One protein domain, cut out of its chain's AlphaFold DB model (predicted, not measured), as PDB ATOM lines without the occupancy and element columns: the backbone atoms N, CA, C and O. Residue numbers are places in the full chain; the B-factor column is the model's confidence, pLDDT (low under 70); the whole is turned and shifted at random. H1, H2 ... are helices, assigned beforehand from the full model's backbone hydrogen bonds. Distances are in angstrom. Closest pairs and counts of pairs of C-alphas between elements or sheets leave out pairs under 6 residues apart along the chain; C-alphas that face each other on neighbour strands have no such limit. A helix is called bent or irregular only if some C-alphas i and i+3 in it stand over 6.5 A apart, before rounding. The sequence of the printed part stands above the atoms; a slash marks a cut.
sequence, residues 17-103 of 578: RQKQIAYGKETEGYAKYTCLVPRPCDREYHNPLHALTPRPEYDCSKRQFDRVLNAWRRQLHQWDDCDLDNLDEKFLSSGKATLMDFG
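AT A GLANCE: This is residues 17 to 103 of the 578 residues of the protein "SLBP_RNA_bind domain-containing protein" of Leptomonas pyrrhocoris (UniProt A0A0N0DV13). One long helix, H4, runs along most of the longest axis, with H1 side by side with its residues 69 to 76 and H2 meeting its last residues, 76 to 80, to make a steep corner there. The short helices H3 and H5 sit away from H1, separate from the other helices, and the stretch after H5 runs back the opposite way to H4. The printed part has 87 residues with five named helices, in the order H1, H2, H3, H4, H5, and no named strand; its class is all helix. It is compact, with a radius of gyration of the C-alphas of 12.9 A, yet elongated in outline, spanning 40 by 25 by 20 A.

IN THESE COORDINATES: Find C-alpha 17 at (227.104, 198.588, 160.222); there H1 begins, residues 17 to 25, 12.5 A from first to last C-alpha. Read on to H2, residues 28 to 36, which measures 12.2 A. H3, residues 40 to 46, is irregular: C-alphas 43 and 46 are 7.5 A apart. Next look for C-alpha 62 at (219.079, 194.370, 162.653), from which H4 runs 27.0 A through residues 62 to 80. H5 is residues 90 to 93, and its last C-alpha stands at (225.559, 216.935, 184.968).

HOW THE PARTS SIT: Start at H1, which touches H4 at a shallow tilt of 10 degrees, the same way; the closest C-alphas are those of Gly 24 and Arg 73, 6.3 A apart. H1 and H2 are close but not clearly touching, with the C-alphas of Gly 24 and Tyr 30 closest at 7.2 A; their lines are about perpendicular, only just, at 73 degrees. H2 touches H4 at residues 76 to 80 of H4 alone, and the closest C-alphas, of Gly 29 and Asp 80, are 4.2 A apart. The tilt of H2 to H4 is steep at 69 degrees, only just short of about perpendicular, and they run the same way. H3 is apart from H1, H2, H4 and H5. H5 is apart from H1 and H2, and only just apart from H4, with a closest distance of 8.5 A between C-alphas. In the backbone, every O i to N i+4 pair of H2 is within hydrogen-bond range, against 4 of 5 in H1, 2 of 3 in H3 and 12 of 15 in H4; H5 is too short for such a pair.

THE WHOLE: Look to the C-alphas of Ser 61 and Asp 85 for the two farthest apart, at 40.9 A. The printed part has no cut. The links H1 to H2 and H2 to H3 are tight, H4 to H5 is short, and H3 to H4 is long, with 15 residues, 47 to 61. In the B-factor column the mean pLDDT of the printed part is 77.7, and this model's low-confidence residues, under 70, are 39 to 49 and 82 to 103.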
ATOM      1  N   ARG A  17     227.060 197.979 158.885       97.50
ATOM      2  CA  ARG A  17     227.104 198.588 160.222       97.50
ATOM      3  C   ARG A  17     228.275 199.552 160.368       97.50
ATOM      4  O   ARG A  17     228.075 200.662 160.851       97.50
ATOM      5  N   GLN A  18     229.462 199.177 159.895       96.69
ATOM      6  CA  GLN A  18     230.647 200.034 159.907       96.69
ATOM      7  C   GLN A  18     230.407 201.318 159.104       96.69
ATOM      8  O   GLN A  18     230.708 202.410 159.582       96.69
ATOM      9  N   LYS A  19     229.763 201.216 157.933       97.62
ATOM     10  CA  LYS A  19     229.341 202.381 157.140       97.62
ATOM     11  C   LYS A  19     228.283 203.233 157.855       97.62
ATOM     12  O   LYS A  19     228.359 204.458 157.826       97.62
ATOM     13  N   GLN A  20     227.323 202.617 158.550       97.31
ATOM     14  CA  GLN A  20     226.353 203.342 159.385       97.31
ATOM     15  C   GLN A  20     227.005 204.070 160.576       97.31
ATOM     16  O   GLN A  20     226.536 205.148 160.950       97.31
ATOM     17  N   ILE A  21     228.070 203.510 161.154       96.56
ATOM     18  CA  ILE A  21     228.855 204.138 162.223       96.56
ATOM     19  C   ILE A  21     229.699 205.286 161.662       96.56
ATOM     20  O   ILE A  21     229.706 206.354 162.264       96.56
ATOM     21  N   ALA A  22     230.338 205.117 160.500       96.94
ATOM     22  CA  ALA A  22     231.113 206.173 159.840       96.94
ATOM     23  C   ALA A  22     230.286 207.460 159.651       96.94
ATOM     24  O   ALA A  22     230.700 208.513 160.122       96.94
ATOM     25  N   TYR A  23     229.055 207.347 159.138       96.44
ATOM     26  CA  TYR A  23     228.112 208.474 159.019       96.44
ATOM     27  C   TYR A  23     227.711 209.144 160.351       96.44
ATOM     28  O   TYR A  23     227.099 210.204 160.332       96.44
ATOM     29  N   GLY A  24     227.967 208.517 161.504       94.94
ATOM     30  CA  GLY A  24     227.820 209.154 162.820       94.94
ATOM     31  C   GLY A  24     229.137 209.681 163.397       94.94
ATOM     32  O   GLY A  24     229.111 210.455 164.339       94.94
ATOM     33  N   LYS A  25     230.293 209.290 162.847       94.56
ATOM     34  CA  LYS A  25     231.599 209.878 163.192       94.56
ATOM     35  C   LYS A  25     231.930 211.123 162.363       94.56
ATOM     36  O   LYS A  25     232.788 211.901 162.754       94.56
ATOM     37  N   GLU A  26     231.244 211.286 161.236       96.00
ATOM     38  CA  GLU A  26     231.364 212.397 160.285       96.00
ATOM     39  C   GLU A  26     230.566 213.652 160.708       96.00
ATOM     40  O   GLU A  26     230.727 214.712 160.116       96.00
ATOM     41  N   THR A  27     229.715 213.566 161.742       94.50
ATOM     42  CA  THR A  27     228.917 214.705 162.240       94.50
ATOM     43  C   THR A  27     229.727 215.629 163.150       94.50
ATOM     44  O   THR A  27     230.492 215.144 163.986       94.50
ATOM     45  N   GLU A  28     229.484 216.940 163.081       92.88
ATOM     46  CA  GLU A  28     230.192 217.962 163.872       92.88
ATOM     47  C   GLU A  28     230.179 217.682 165.382       92.88
ATOM     48  O   GLU A  28     231.227 217.749 166.024       92.88
ATOM     49  N   GLY A  29     229.050 217.250 165.948       90.50
ATOM     50  CA  GLY A  29     228.933 216.849 167.350       90.50
ATOM     51  C   GLY A  29     229.824 215.670 167.748       90.50
ATOM     52  O   GLY A  29     230.201 215.583 168.910       90.50
ATOM     53  N   TYR A  30     230.247 214.802 166.817       91.56
ATOM     54  CA  TYR A  30     231.261 213.771 167.097       91.56
ATOM     55  C   TYR A  30     232.669 214.373 167.165       91.56
ATOM     56  O   TYR A  30     233.456 213.984 168.031       91.56
ATOM     57  N   ALA A  31     232.984 215.353 166.312       91.31
ATOM     58  CA  ALA A  31     234.233 216.108 166.404       91.31
ATOM     59  C   ALA A  31     234.282 216.921 167.712       91.31
ATOM     60  O   ALA A  31     235.194 216.725 168.515       91.31
ATOM     61  N   LYS A  32     233.249 217.728 168.003       88.56
ATOM     62  CA  LYS A  32     233.107 218.476 169.268       88.56
ATOM     63  C   LYS A  32     233.212 217.547 170.490       88.56
ATOM     64  O   LYS A  32     234.030 217.792 171.375       88.56
ATOM     65  N   TYR A  33     232.474 216.433 170.508       86.44
ATOM     66  CA  TYR A  33     232.531 215.422 171.575       86.44
ATOM     67  C   TYR A  33     233.924 214.804 171.758       86.44
ATOM     68  O   TYR A  33     234.388 214.656 172.889       86.44
ATOM     69  N   THR A  34     234.612 214.442 170.670       88.06
ATOM     70  CA  THR A  34     235.939 213.814 170.766       88.06
ATOM     71  C   THR A  34     237.041 214.798 171.161       88.06
ATOM     72  O   THR A  34     237.978 214.371 171.839       88.06
ATOM     73  N   CYS A  35     236.900 216.088 170.842       86.38
ATOM     74  CA  CYS A  35     237.748 217.161 171.369       86.38
ATOM     75  C   CYS A  35     237.511 217.406 172.870       86.38
ATOM     76  O   CYS A  35     238.472 217.444 173.637       86.38
ATOM     77  N   LEU A  36     236.249 217.536 173.301       82.12
ATOM     78  CA  LEU A  36     235.887 217.832 174.698       82.12
ATOM     79  C   LEU A  36     236.153 216.667 175.659       82.12
ATOM     80  O   LEU A  36     236.555 216.883 176.800       82.12
ATOM     81  N   VAL A  37     235.946 215.429 175.206       81.25
ATOM     82  CA  VAL A  37     236.239 214.211 175.970       81.25
ATOM     83  C   VAL A  37     237.386 213.483 175.262       81.25
ATOM     84  O   VAL A  37     237.130 212.573 174.473       81.25
ATOM     85  N   PRO A  38     238.662 213.862 175.468       73.44
ATOM     86  CA  PRO A  38     239.779 213.299 174.706       73.44
ATOM     87  C   PRO A  38     240.103 211.844 175.081       73.44
ATOM     88  O   PRO A  38     240.547 211.075 174.227       73.44
ATOM     89  N   ARG A  39     239.869 211.436 176.338       68.12
ATOM     90  CA  ARG A  39     240.255 210.113 176.859       68.12
ATOM     91  C   ARG A  39     239.224 209.030 176.485       68.12
ATOM     92  O   ARG A  39     238.073 209.135 176.904       68.12
ATOM     93  N   PRO A  40     239.594 207.952 175.760       64.12
ATOM     94  CA  PRO A  40     238.640 206.906 175.362       64.12
ATOM     95  C   PRO A  40     238.014 206.130 176.531       64.12
ATOM     96  O   PRO A  40     236.869 205.701 176.432       64.12
ATOM     97  N   CYS A  41     238.737 205.975 177.643       58.34
ATOM     98  CA  CYS A  41     238.232 205.334 178.860       58.34
ATOM     99  C   CYS A  41     237.066 206.108 179.498       58.34
ATOM    100  O   CYS A  41     236.083 205.485 179.903       58.34
ATOM    101  N   ASP A  42     237.124 207.444 179.503       61.91
ATOM    102  CA  ASP A  42     236.007 208.287 179.943       61.91
ATOM    103  C   ASP A  42     234.786 208.048 179.039       61.91
ATOM    104  O   ASP A  42     233.703 207.739 179.535       61.91
ATOM    105  N   ARG A  43     234.983 208.092 177.707       66.62
ATOM    106  CA  ARG A  43     233.925 207.956 176.679       66.62
ATOM    107  C   ARG A  43     233.110 206.660 176.744       66.62
ATOM    108  O   ARG A  43     231.978 206.659 176.264       66.62
ATOM    109  N   GLU A  44     233.688 205.550 177.213       58.94
ATOM    110  CA  GLU A  44     233.071 204.219 177.073       58.94
ATOM    111  C   GLU A  44     232.547 203.587 178.369       58.94
ATOM    112  O   GLU A  44     231.642 202.759 178.269       58.94
ATOM    113  N   TYR A  45     233.078 203.921 179.557       55.41
ATOM    114  CA  TYR A  45     232.875 203.050 180.732       55.41
ATOM    115  C   TYR A  45     232.356 203.707 182.023       55.41
ATOM    116  O   TYR A  45     231.727 203.018 182.822       55.41
ATOM    117  N   HIS A  46     232.586 205.007 182.255       52.94
ATOM    118  CA  HIS A  46     232.403 205.592 183.598       52.94
ATOM    119  C   HIS A  46     231.336 206.686 183.752       52.94
ATOM    120  O   HIS A  46     231.044 207.064 184.884       52.94
ATOM    121  N   ASN A  47     230.714 207.176 182.676       62.34
ATOM    122  CA  ASN A  47     229.702 208.235 182.775       62.34
ATOM    123  C   ASN A  47     228.516 207.984 181.819       62.34
ATOM    124  O   ASN A  47     228.730 207.860 180.610       62.34
ATOM    125  N   PRO A  48     227.260 207.939 182.319       62.41
ATOM    126  CA  PRO A  48     226.076 207.672 181.500       62.41
ATOM    127  C   PRO A  48     225.762 208.746 180.443       62.41
ATOM    128  O   PRO A  48     225.002 208.479 179.516       62.41
ATOM    129  N   LEU A  49     226.345 209.945 180.550       65.31
ATOM    130  CA  LEU A  49     226.221 211.017 179.551       65.31
ATOM    131  C   LEU A  49     226.862 210.686 178.193       65.31
ATOM    132  O   LEU A  49     226.532 211.322 177.192       65.31
ATOM    133  N   HIS A  50     227.817 209.758 178.145       73.00
ATOM    134  CA  HIS A  50     228.701 209.608 176.994       73.00
ATOM    135  C   HIS A  50     228.142 208.690 175.896       73.00
ATOM    136  O   HIS A  50     227.571 207.626 176.144       73.00
ATOM    137  N   ALA A  51     228.310 209.121 174.641       76.69
ATOM    138  CA  ALA A  51     227.765 208.449 173.466       76.69
ATOM    139  C   ALA A  51     228.622 207.245 173.062       76.69
ATOM    140  O   ALA A  51     229.479 207.319 172.171       76.69
ATOM    141  N   LEU A  52     228.362 206.117 173.722       84.62
ATOM    142  CA  LEU A  52     229.040 204.850 173.471       84.62
ATOM    143  C   LEU A  52     228.780 204.390 172.026       84.62
ATOM    144  O   LEU A  52     227.646 204.125 171.623       84.62
ATOM    145  N   THR A  53     229.852 204.323 171.232       90.44
ATOM    146  CA  THR A  53     229.777 203.991 169.802       90.44
ATOM    147  C   THR A  53     229.346 202.530 169.610       90.44
ATOM    148  O   THR A  53     229.994 201.643 170.170       90.44
ATOM    149  N   PRO A  54     228.295 202.233 168.816       91.56
ATOM    150  CA  PRO A  54     227.832 200.864 168.600       91.56
ATOM    151  C   PRO A  54     228.945 199.984 168.019       91.56
ATOM    152  O   PRO A  54     229.548 200.347 167.013       91.56
ATOM    153  N   ARG A  55     229.200 198.816 168.618       91.62
ATOM    154  CA  ARG A  55     230.201 197.857 168.120       91.62
ATOM    155  C   ARG A  55     229.592 197.020 166.978       91.62
ATOM    156  O   ARG A  55     228.608 196.315 167.224       91.62
ATOM    157  N   PRO A  56     230.079 197.116 165.721       92.88
ATOM    158  CA  PRO A  56     229.428 196.492 164.563       92.88
ATOM    159  C   PRO A  56     229.511 194.958 164.567       92.88
ATOM    160  O   PRO A  56     228.675 194.303 163.937       92.88
ATOM    161  N   GLU A  57     230.473 194.389 165.293       91.62
ATOM    162  CA  GLU A  57     230.738 192.953 165.416       91.62
ATOM    163  C   GLU A  57     229.721 192.230 166.312       91.62
ATOM    164  O   GLU A  57     229.615 191.004 166.244       91.62
ATOM    165  N   TYR A  58     228.997 192.972 167.161       90.38
ATOM    166  CA  TYR A  58     228.099 192.412 168.172       90.38
ATOM    167  C   TYR A  58     226.939 191.648 167.522       90.38
ATOM    168  O   TYR A  58     226.211 192.198 166.688       90.38
ATOM    169  N   ASP A  59     226.731 190.386 167.904       90.38
ATOM    170  CA  ASP A  59     225.679 189.570 167.300       90.38
ATOM    171  C   ASP A  59     224.304 189.934 167.879       90.38
ATOM    172  O   ASP A  59     223.941 189.597 169.004       90.38
ATOM    173  N   CYS A  60     223.550 190.714 167.109       91.88
ATOM    174  CA  CYS A  60     222.218 191.188 167.458       91.88
ATOM    175  C   CYS A  60     221.361 191.356 166.202       91.88
ATOM    176  O   CYS A  60     221.868 191.556 165.094       91.88
ATOM    177  N   SER A  61     220.038 191.313 166.373       94.81
ATOM    178  CA  SER A  61     219.106 191.532 165.264       94.81
ATOM    179  C   SER A  61     219.282 192.928 164.654       94.81
ATOM    180  O   SER A  61     219.622 193.890 165.349       94.81
ATOM    181  N   LYS A  62     218.990 193.073 163.350       94.12
ATOM    182  CA  LYS A  62     219.079 194.370 162.653       94.12
ATOM    183  C   LYS A  62     218.329 195.474 163.412       94.12
ATOM    184  O   LYS A  62     218.885 196.541 163.635       94.12
ATOM    185  N   ARG A  63     217.107 195.183 163.880       95.25
ATOM    186  CA  ARG A  63     216.267 196.128 164.637       95.25
ATOM    187  C   ARG A  63     216.929 196.596 165.934       95.25
ATOM    188  O   ARG A  63     216.799 197.765 166.281       95.25
ATOM    189  N   GLN A  64     217.625 195.711 166.648       95.06
ATOM    190  CA  GLN A  64     218.288 196.067 167.903       95.06
ATOM    191  C   GLN A  64     219.552 196.907 167.652       95.06
ATOM    192  O   GLN A  64     219.770 197.887 168.365       95.06
ATOM    193  N   PHE A  65     220.311 196.618 166.585       96.12
ATOM    194  CA  PHE A  65     221.386 197.507 166.126       96.12
ATOM    195  C   PHE A  65     220.845 198.886 165.709       96.12
ATOM    196  O   PHE A  65     221.346 199.902 166.180       96.12
ATOM    197  N   ASP A  66     219.782 198.934 164.893       96.38
ATOM    198  CA  ASP A  66     219.149 200.186 164.448       96.38
ATOM    199  C   ASP A  66     218.697 201.052 165.647       96.38
ATOM    200  O   ASP A  66     218.880 202.269 165.635       96.38
ATOM    201  N   ARG A  67     218.134 200.443 166.708       95.75
ATOM    202  CA  ARG A  67     217.720 201.155 167.937       95.75
ATOM    203  C   ARG A  67     218.896 201.832 168.637       95.75
ATOM    204  O   ARG A  67     218.781 203.006 168.988       95.75
ATOM    205  N   VAL A  68     220.004 201.118 168.823       94.00
ATOM    206  CA  VAL A  68     221.191 201.641 169.515       94.00
ATOM    207  C   VAL A  68     221.968 202.636 168.649       94.00
ATOM    208  O   VAL A  68     222.363 203.680 169.161       94.00
ATOM    209  N   LEU A  69     222.071 202.422 167.334       95.75
ATOM    210  CA  LEU A  69     222.589 203.420 166.387       95.75
ATOM    211  C   LEU A  69     221.788 204.736 166.460       95.75
ATOM    212  O   LEU A  69     222.368 205.821 166.492       95.75
ATOM    213  N   ASN A  70     220.458 204.645 166.535       95.25
ATOM    214  CA  ASN A  70     219.580 205.810 166.657       95.25
ATOM    215  C   ASN A  70     219.592 206.435 168.064       95.25
ATOM    216  O   ASN A  70     219.276 207.614 168.198       95.25
ATOM    217  N   ALA A  71     219.918 205.690 169.125       92.81
ATOM    218  CA  ALA A  71     220.179 206.260 170.450       92.81
ATOM    219  C   ALA A  71     221.494 207.053 170.446       92.81
ATOM    220  O   ALA A  71     221.478 208.242 170.751       92.81
ATOM    221  N   TRP A  72     222.574 206.429 169.974       93.69
ATOM    222  CA  TRP A  72     223.906 207.018 169.851       93.69
ATOM    223  C   TRP A  72     223.902 208.332 169.057       93.69
ATOM    224  O   TRP A  72     224.346 209.355 169.565       93.69
ATOM    225  N   ARG A  73     223.297 208.365 167.861       94.38
ATOM    226  CA  ARG A  73     223.193 209.607 167.063       94.38
ATOM    227  C   ARG A  73     222.415 210.725 167.775       94.38
ATOM    228  O   ARG A  73     222.817 211.878 167.715       94.38
ATOM    229  N   ARG A  74     221.348 210.399 168.517       92.19
ATOM    230  CA  ARG A  74     220.605 211.374 169.351       92.19
ATOM    231  C   ARG A  74     221.359 211.801 170.616       92.19
ATOM    232  O   ARG A  74     220.964 212.776 171.249       92.19
ATOM    233  N   GLN A  75     222.408 211.084 171.011       89.00
ATOM    234  CA  GLN A  75     223.373 211.576 171.993       89.00
ATOM    235  C   GLN A  75     224.373 212.515 171.314       89.00
ATOM    236  O   GLN A  75     224.563 213.615 171.811       89.00
ATOM    237  N   LEU A  76     224.904 212.158 170.138       90.75
ATOM    238  CA  LEU A  76     225.842 213.005 169.386       90.75
ATOM    239  C   LEU A  76     225.297 214.401 169.067       90.75
ATOM    240  O   LEU A  76     225.988 215.382 169.326       90.75
ATOM    241  N   HIS A  77     224.041 214.496 168.623       90.00
ATOM    242  CA  HIS A  77     223.379 215.783 168.375       90.00
ATOM    243  C   HIS A  77     223.273 216.689 169.615       90.00
ATOM    244  O   HIS A  77     223.033 217.879 169.470       90.00
ATOM    245  N   GLN A  78     223.471 216.178 170.837       85.38
ATOM    246  CA  GLN A  78     223.507 217.041 172.022       85.38
ATOM    247  C   GLN A  78     224.784 217.894 172.061       85.38
ATOM    248  O   GLN A  78     224.724 218.990 172.605       85.38
ATOM    249  N   TRP A  79     225.895 217.450 171.455       84.38
ATOM    250  CA  TRP A  79     227.116 218.258 171.321       84.38
ATOM    251  C   TRP A  79     227.181 219.080 170.027       84.38
ATOM    252  O   TRP A  79     228.090 219.896 169.911       84.38
ATOM    253  N   ASP A  80     226.240 218.935 169.081       85.94
ATOM    254  CA  ASP A  80     226.116 219.883 167.955       85.94
ATOM    255  C   ASP A  80     225.852 221.299 168.506       85.94
ATOM    256  O   ASP A  80     226.571 222.238 168.167       85.94
ATOM    257  N   ASP A  81     224.909 221.410 169.452       79.38
ATOM    258  CA  ASP A  81     224.528 222.641 170.164       79.38
ATOM    259  C   ASP A  81     225.581 223.134 171.190       79.38
ATOM    260  O   ASP A  81     225.343 224.120 171.888       79.38
ATOM    261  N   CYS A  82     226.727 222.454 171.354       69.50
ATOM    262  CA  CYS A  82     227.811 222.956 172.206       69.50
ATOM    263  C   CYS A  82     228.637 224.006 171.461       69.50
ATOM    264  O   CYS A  82     229.442 223.654 170.592       69.50
ATOM    265  N   ASP A  83     228.536 225.267 171.864       68.44
ATOM    266  CA  ASP A  83     229.605 226.231 171.608       68.44
ATOM    267  C   ASP A  83     230.781 225.907 172.537       68.44
ATOM    268  O   ASP A  83     230.631 225.835 173.757       68.44
ATOM    269  N   LEU A  84     231.961 225.660 171.961       63.19
ATOM    270  CA  LEU A  84     233.141 225.213 172.719       63.19
ATOM    271  C   LEU A  84     233.635 226.282 173.709       63.19
ATOM    272  O   LEU A  84     234.215 225.940 174.738       63.19
ATOM    273  N   ASP A  85     233.348 227.552 173.420       62.88
ATOM    274  CA  ASP A  85     233.666 228.710 174.259       62.88
ATOM    275  C   ASP A  85     232.617 228.965 175.362       62.88
ATOM    276  O   ASP A  85     232.833 229.805 176.238       62.88
ATOM    277  N   ASN A  86     231.475 228.264 175.341       60.44
ATOM    278  CA  ASN A  86     230.386 228.425 176.307       60.44
ATOM    279  C   ASN A  86     229.787 227.059 176.693       60.44
ATOM    280  O   ASN A  86     228.683 226.679 176.294       60.44
ATOM    281  N   LEU A  87     230.568 226.293 177.462       60.31
ATOM    282  CA  LEU A  87     230.220 224.947 177.923       60.31
ATOM    283  C   LEU A  87     229.129 224.966 179.005       60.31
ATOM    284  O   LEU A  87     229.396 224.864 180.200       60.31
ATOM    285  N   ASP A  88     227.889 225.052 178.530       57.19
ATOM    286  CA  ASP A  88     226.622 224.932 179.258       57.19
ATOM    287  C   ASP A  88     226.665 223.801 180.326       57.19
ATOM    288  O   ASP A  88     226.841 222.622 179.995       57.19
ATOM    289  N   GLU A  89     226.501 224.130 181.619       57.22
ATOM    290  CA  GLU A  89     226.728 223.207 182.765       57.22
ATOM    291  C   GLU A  89     225.927 221.892 182.669       57.22
ATOM    292  O   GLU A  89     226.348 220.835 183.150       57.22
ATOM    293  N   LYS A  90     224.788 221.952 181.971       56.69
ATOM    294  CA  LYS A  90     224.020 220.842 181.380       56.69
ATOM    295  C   LYS A  90     224.875 219.619 181.016       56.69
ATOM    296  O   LYS A  90     224.504 218.499 181.390       56.69
ATOM    297  N   PHE A  91     225.994 219.821 180.317       54.78
ATOM    298  CA  PHE A  91     226.849 218.755 179.776       54.78
ATOM    299  C   PHE A  91     227.772 218.088 180.801       54.78
ATOM    300  O   PHE A  91     228.260 216.987 180.543       54.78
ATOM    301  N   LEU A  92     227.963 218.703 181.969       54.69
ATOM    302  CA  LEU A  92     228.710 218.128 183.091       54.69
ATOM    303  C   LEU A  92     227.822 217.271 184.014       54.69
ATOM    304  O   LEU A  92     228.351 216.517 184.826       54.69
ATOM    305  N   SER A  93     226.487 217.376 183.906       41.06
ATOM    306  CA  SER A  93     225.559 216.935 184.968       41.06
ATOM    307  C   SER A  93     224.366 216.062 184.517       41.06
ATOM    308  O   SER A  93     223.936 215.171 185.250       41.06
ATOM    309  N   SER A  94     223.812 216.251 183.311       38.53
ATOM    310  CA  SER A  94     222.467 215.732 182.955       38.53
ATOM    311  C   SER A  94     222.391 214.248 182.527       38.53
ATOM    312  O   SER A  94     222.017 213.949 181.388       38.53
ATOM    313  N   GLY A  95     222.723 213.312 183.422       44.72
ATOM    314  CA  GLY A  95     222.720 211.860 183.165       44.72
ATOM    315  C   GLY A  95     221.446 211.313 182.493       44.72
ATOM    316  O   GLY A  95     220.327 211.595 182.924       44.72
ATOM    317  N   LYS A  96     221.614 210.509 181.429       44.75
ATOM    318  CA  LYS A  96     220.531 209.886 180.634       44.75
ATOM    319  C   LYS A  96     220.867 208.435 180.246       44.75
ATOM    320  O   LYS A  96     221.963 207.959 180.512       44.75
ATOM    321  N   ALA A  97     219.891 207.722 179.674       41.53
ATOM    322  CA  ALA A  97     219.918 206.267 179.468       41.53
ATOM    323  C   ALA A  97     221.158 205.739 178.712       41.53
ATOM    324  O   ALA A  97     221.581 206.300 177.698       41.53
ATOM    325  N   THR A  98     221.701 204.622 179.201       49.78
ATOM    326  CA  THR A  98     222.988 204.034 178.791       49.78
ATOM    327  C   THR A  98     222.843 202.859 177.825       49.78
ATOM    328  O   THR A  98     221.776 202.271 177.679       49.78
ATOM    329  N   LEU A  99     223.953 202.418 177.219       46.84
ATOM    330  CA  LEU A  99     223.994 201.145 176.481       46.84
ATOM    331  C   LEU A  99     223.638 199.929 177.367       46.84
ATOM    332  O   LEU A  99     223.125 198.933 176.856       46.84
ATOM    333  N   MET A 100     223.892 200.020 178.679       49.50
ATOM    334  CA  MET A 100     223.533 198.991 179.664       49.50
ATOM    335  C   MET A 100     222.009 198.828 179.757       49.50
ATOM    336  O   MET A 100     221.517 197.708 179.681       49.50
ATOM    337  N   ASP A 101     221.266 199.941 179.791       49.69
ATOM    338  CA  ASP A 101     219.792 199.987 179.753       49.69
ATOM    339  C   ASP A 101     219.211 199.388 178.447       49.69
ATOM    340  O   ASP A 101     218.104 198.857 178.411       49.69
ATOM    341  N   PHE A 102     219.999 199.385 177.363       52.81
ATOM    342  CA  PHE A 102     219.651 198.734 176.091       52.81
ATOM    343  C   PHE A 102     220.199 197.303 175.924       52.81
ATOM    344  O   PHE A 102     219.982 196.698 174.868       52.81
ATOM    345  N   GLY A 103     220.893 196.751 176.927       49.50
ATOM    346  CA  GLY A 103     221.355 195.359 176.948       49.50
ATOM    347  C   GLY A 103     222.341 194.969 175.838       49.50
ATOM    348  O   GLY A 103     222.367 193.806 175.443       49.50
TER     349      GLY A 103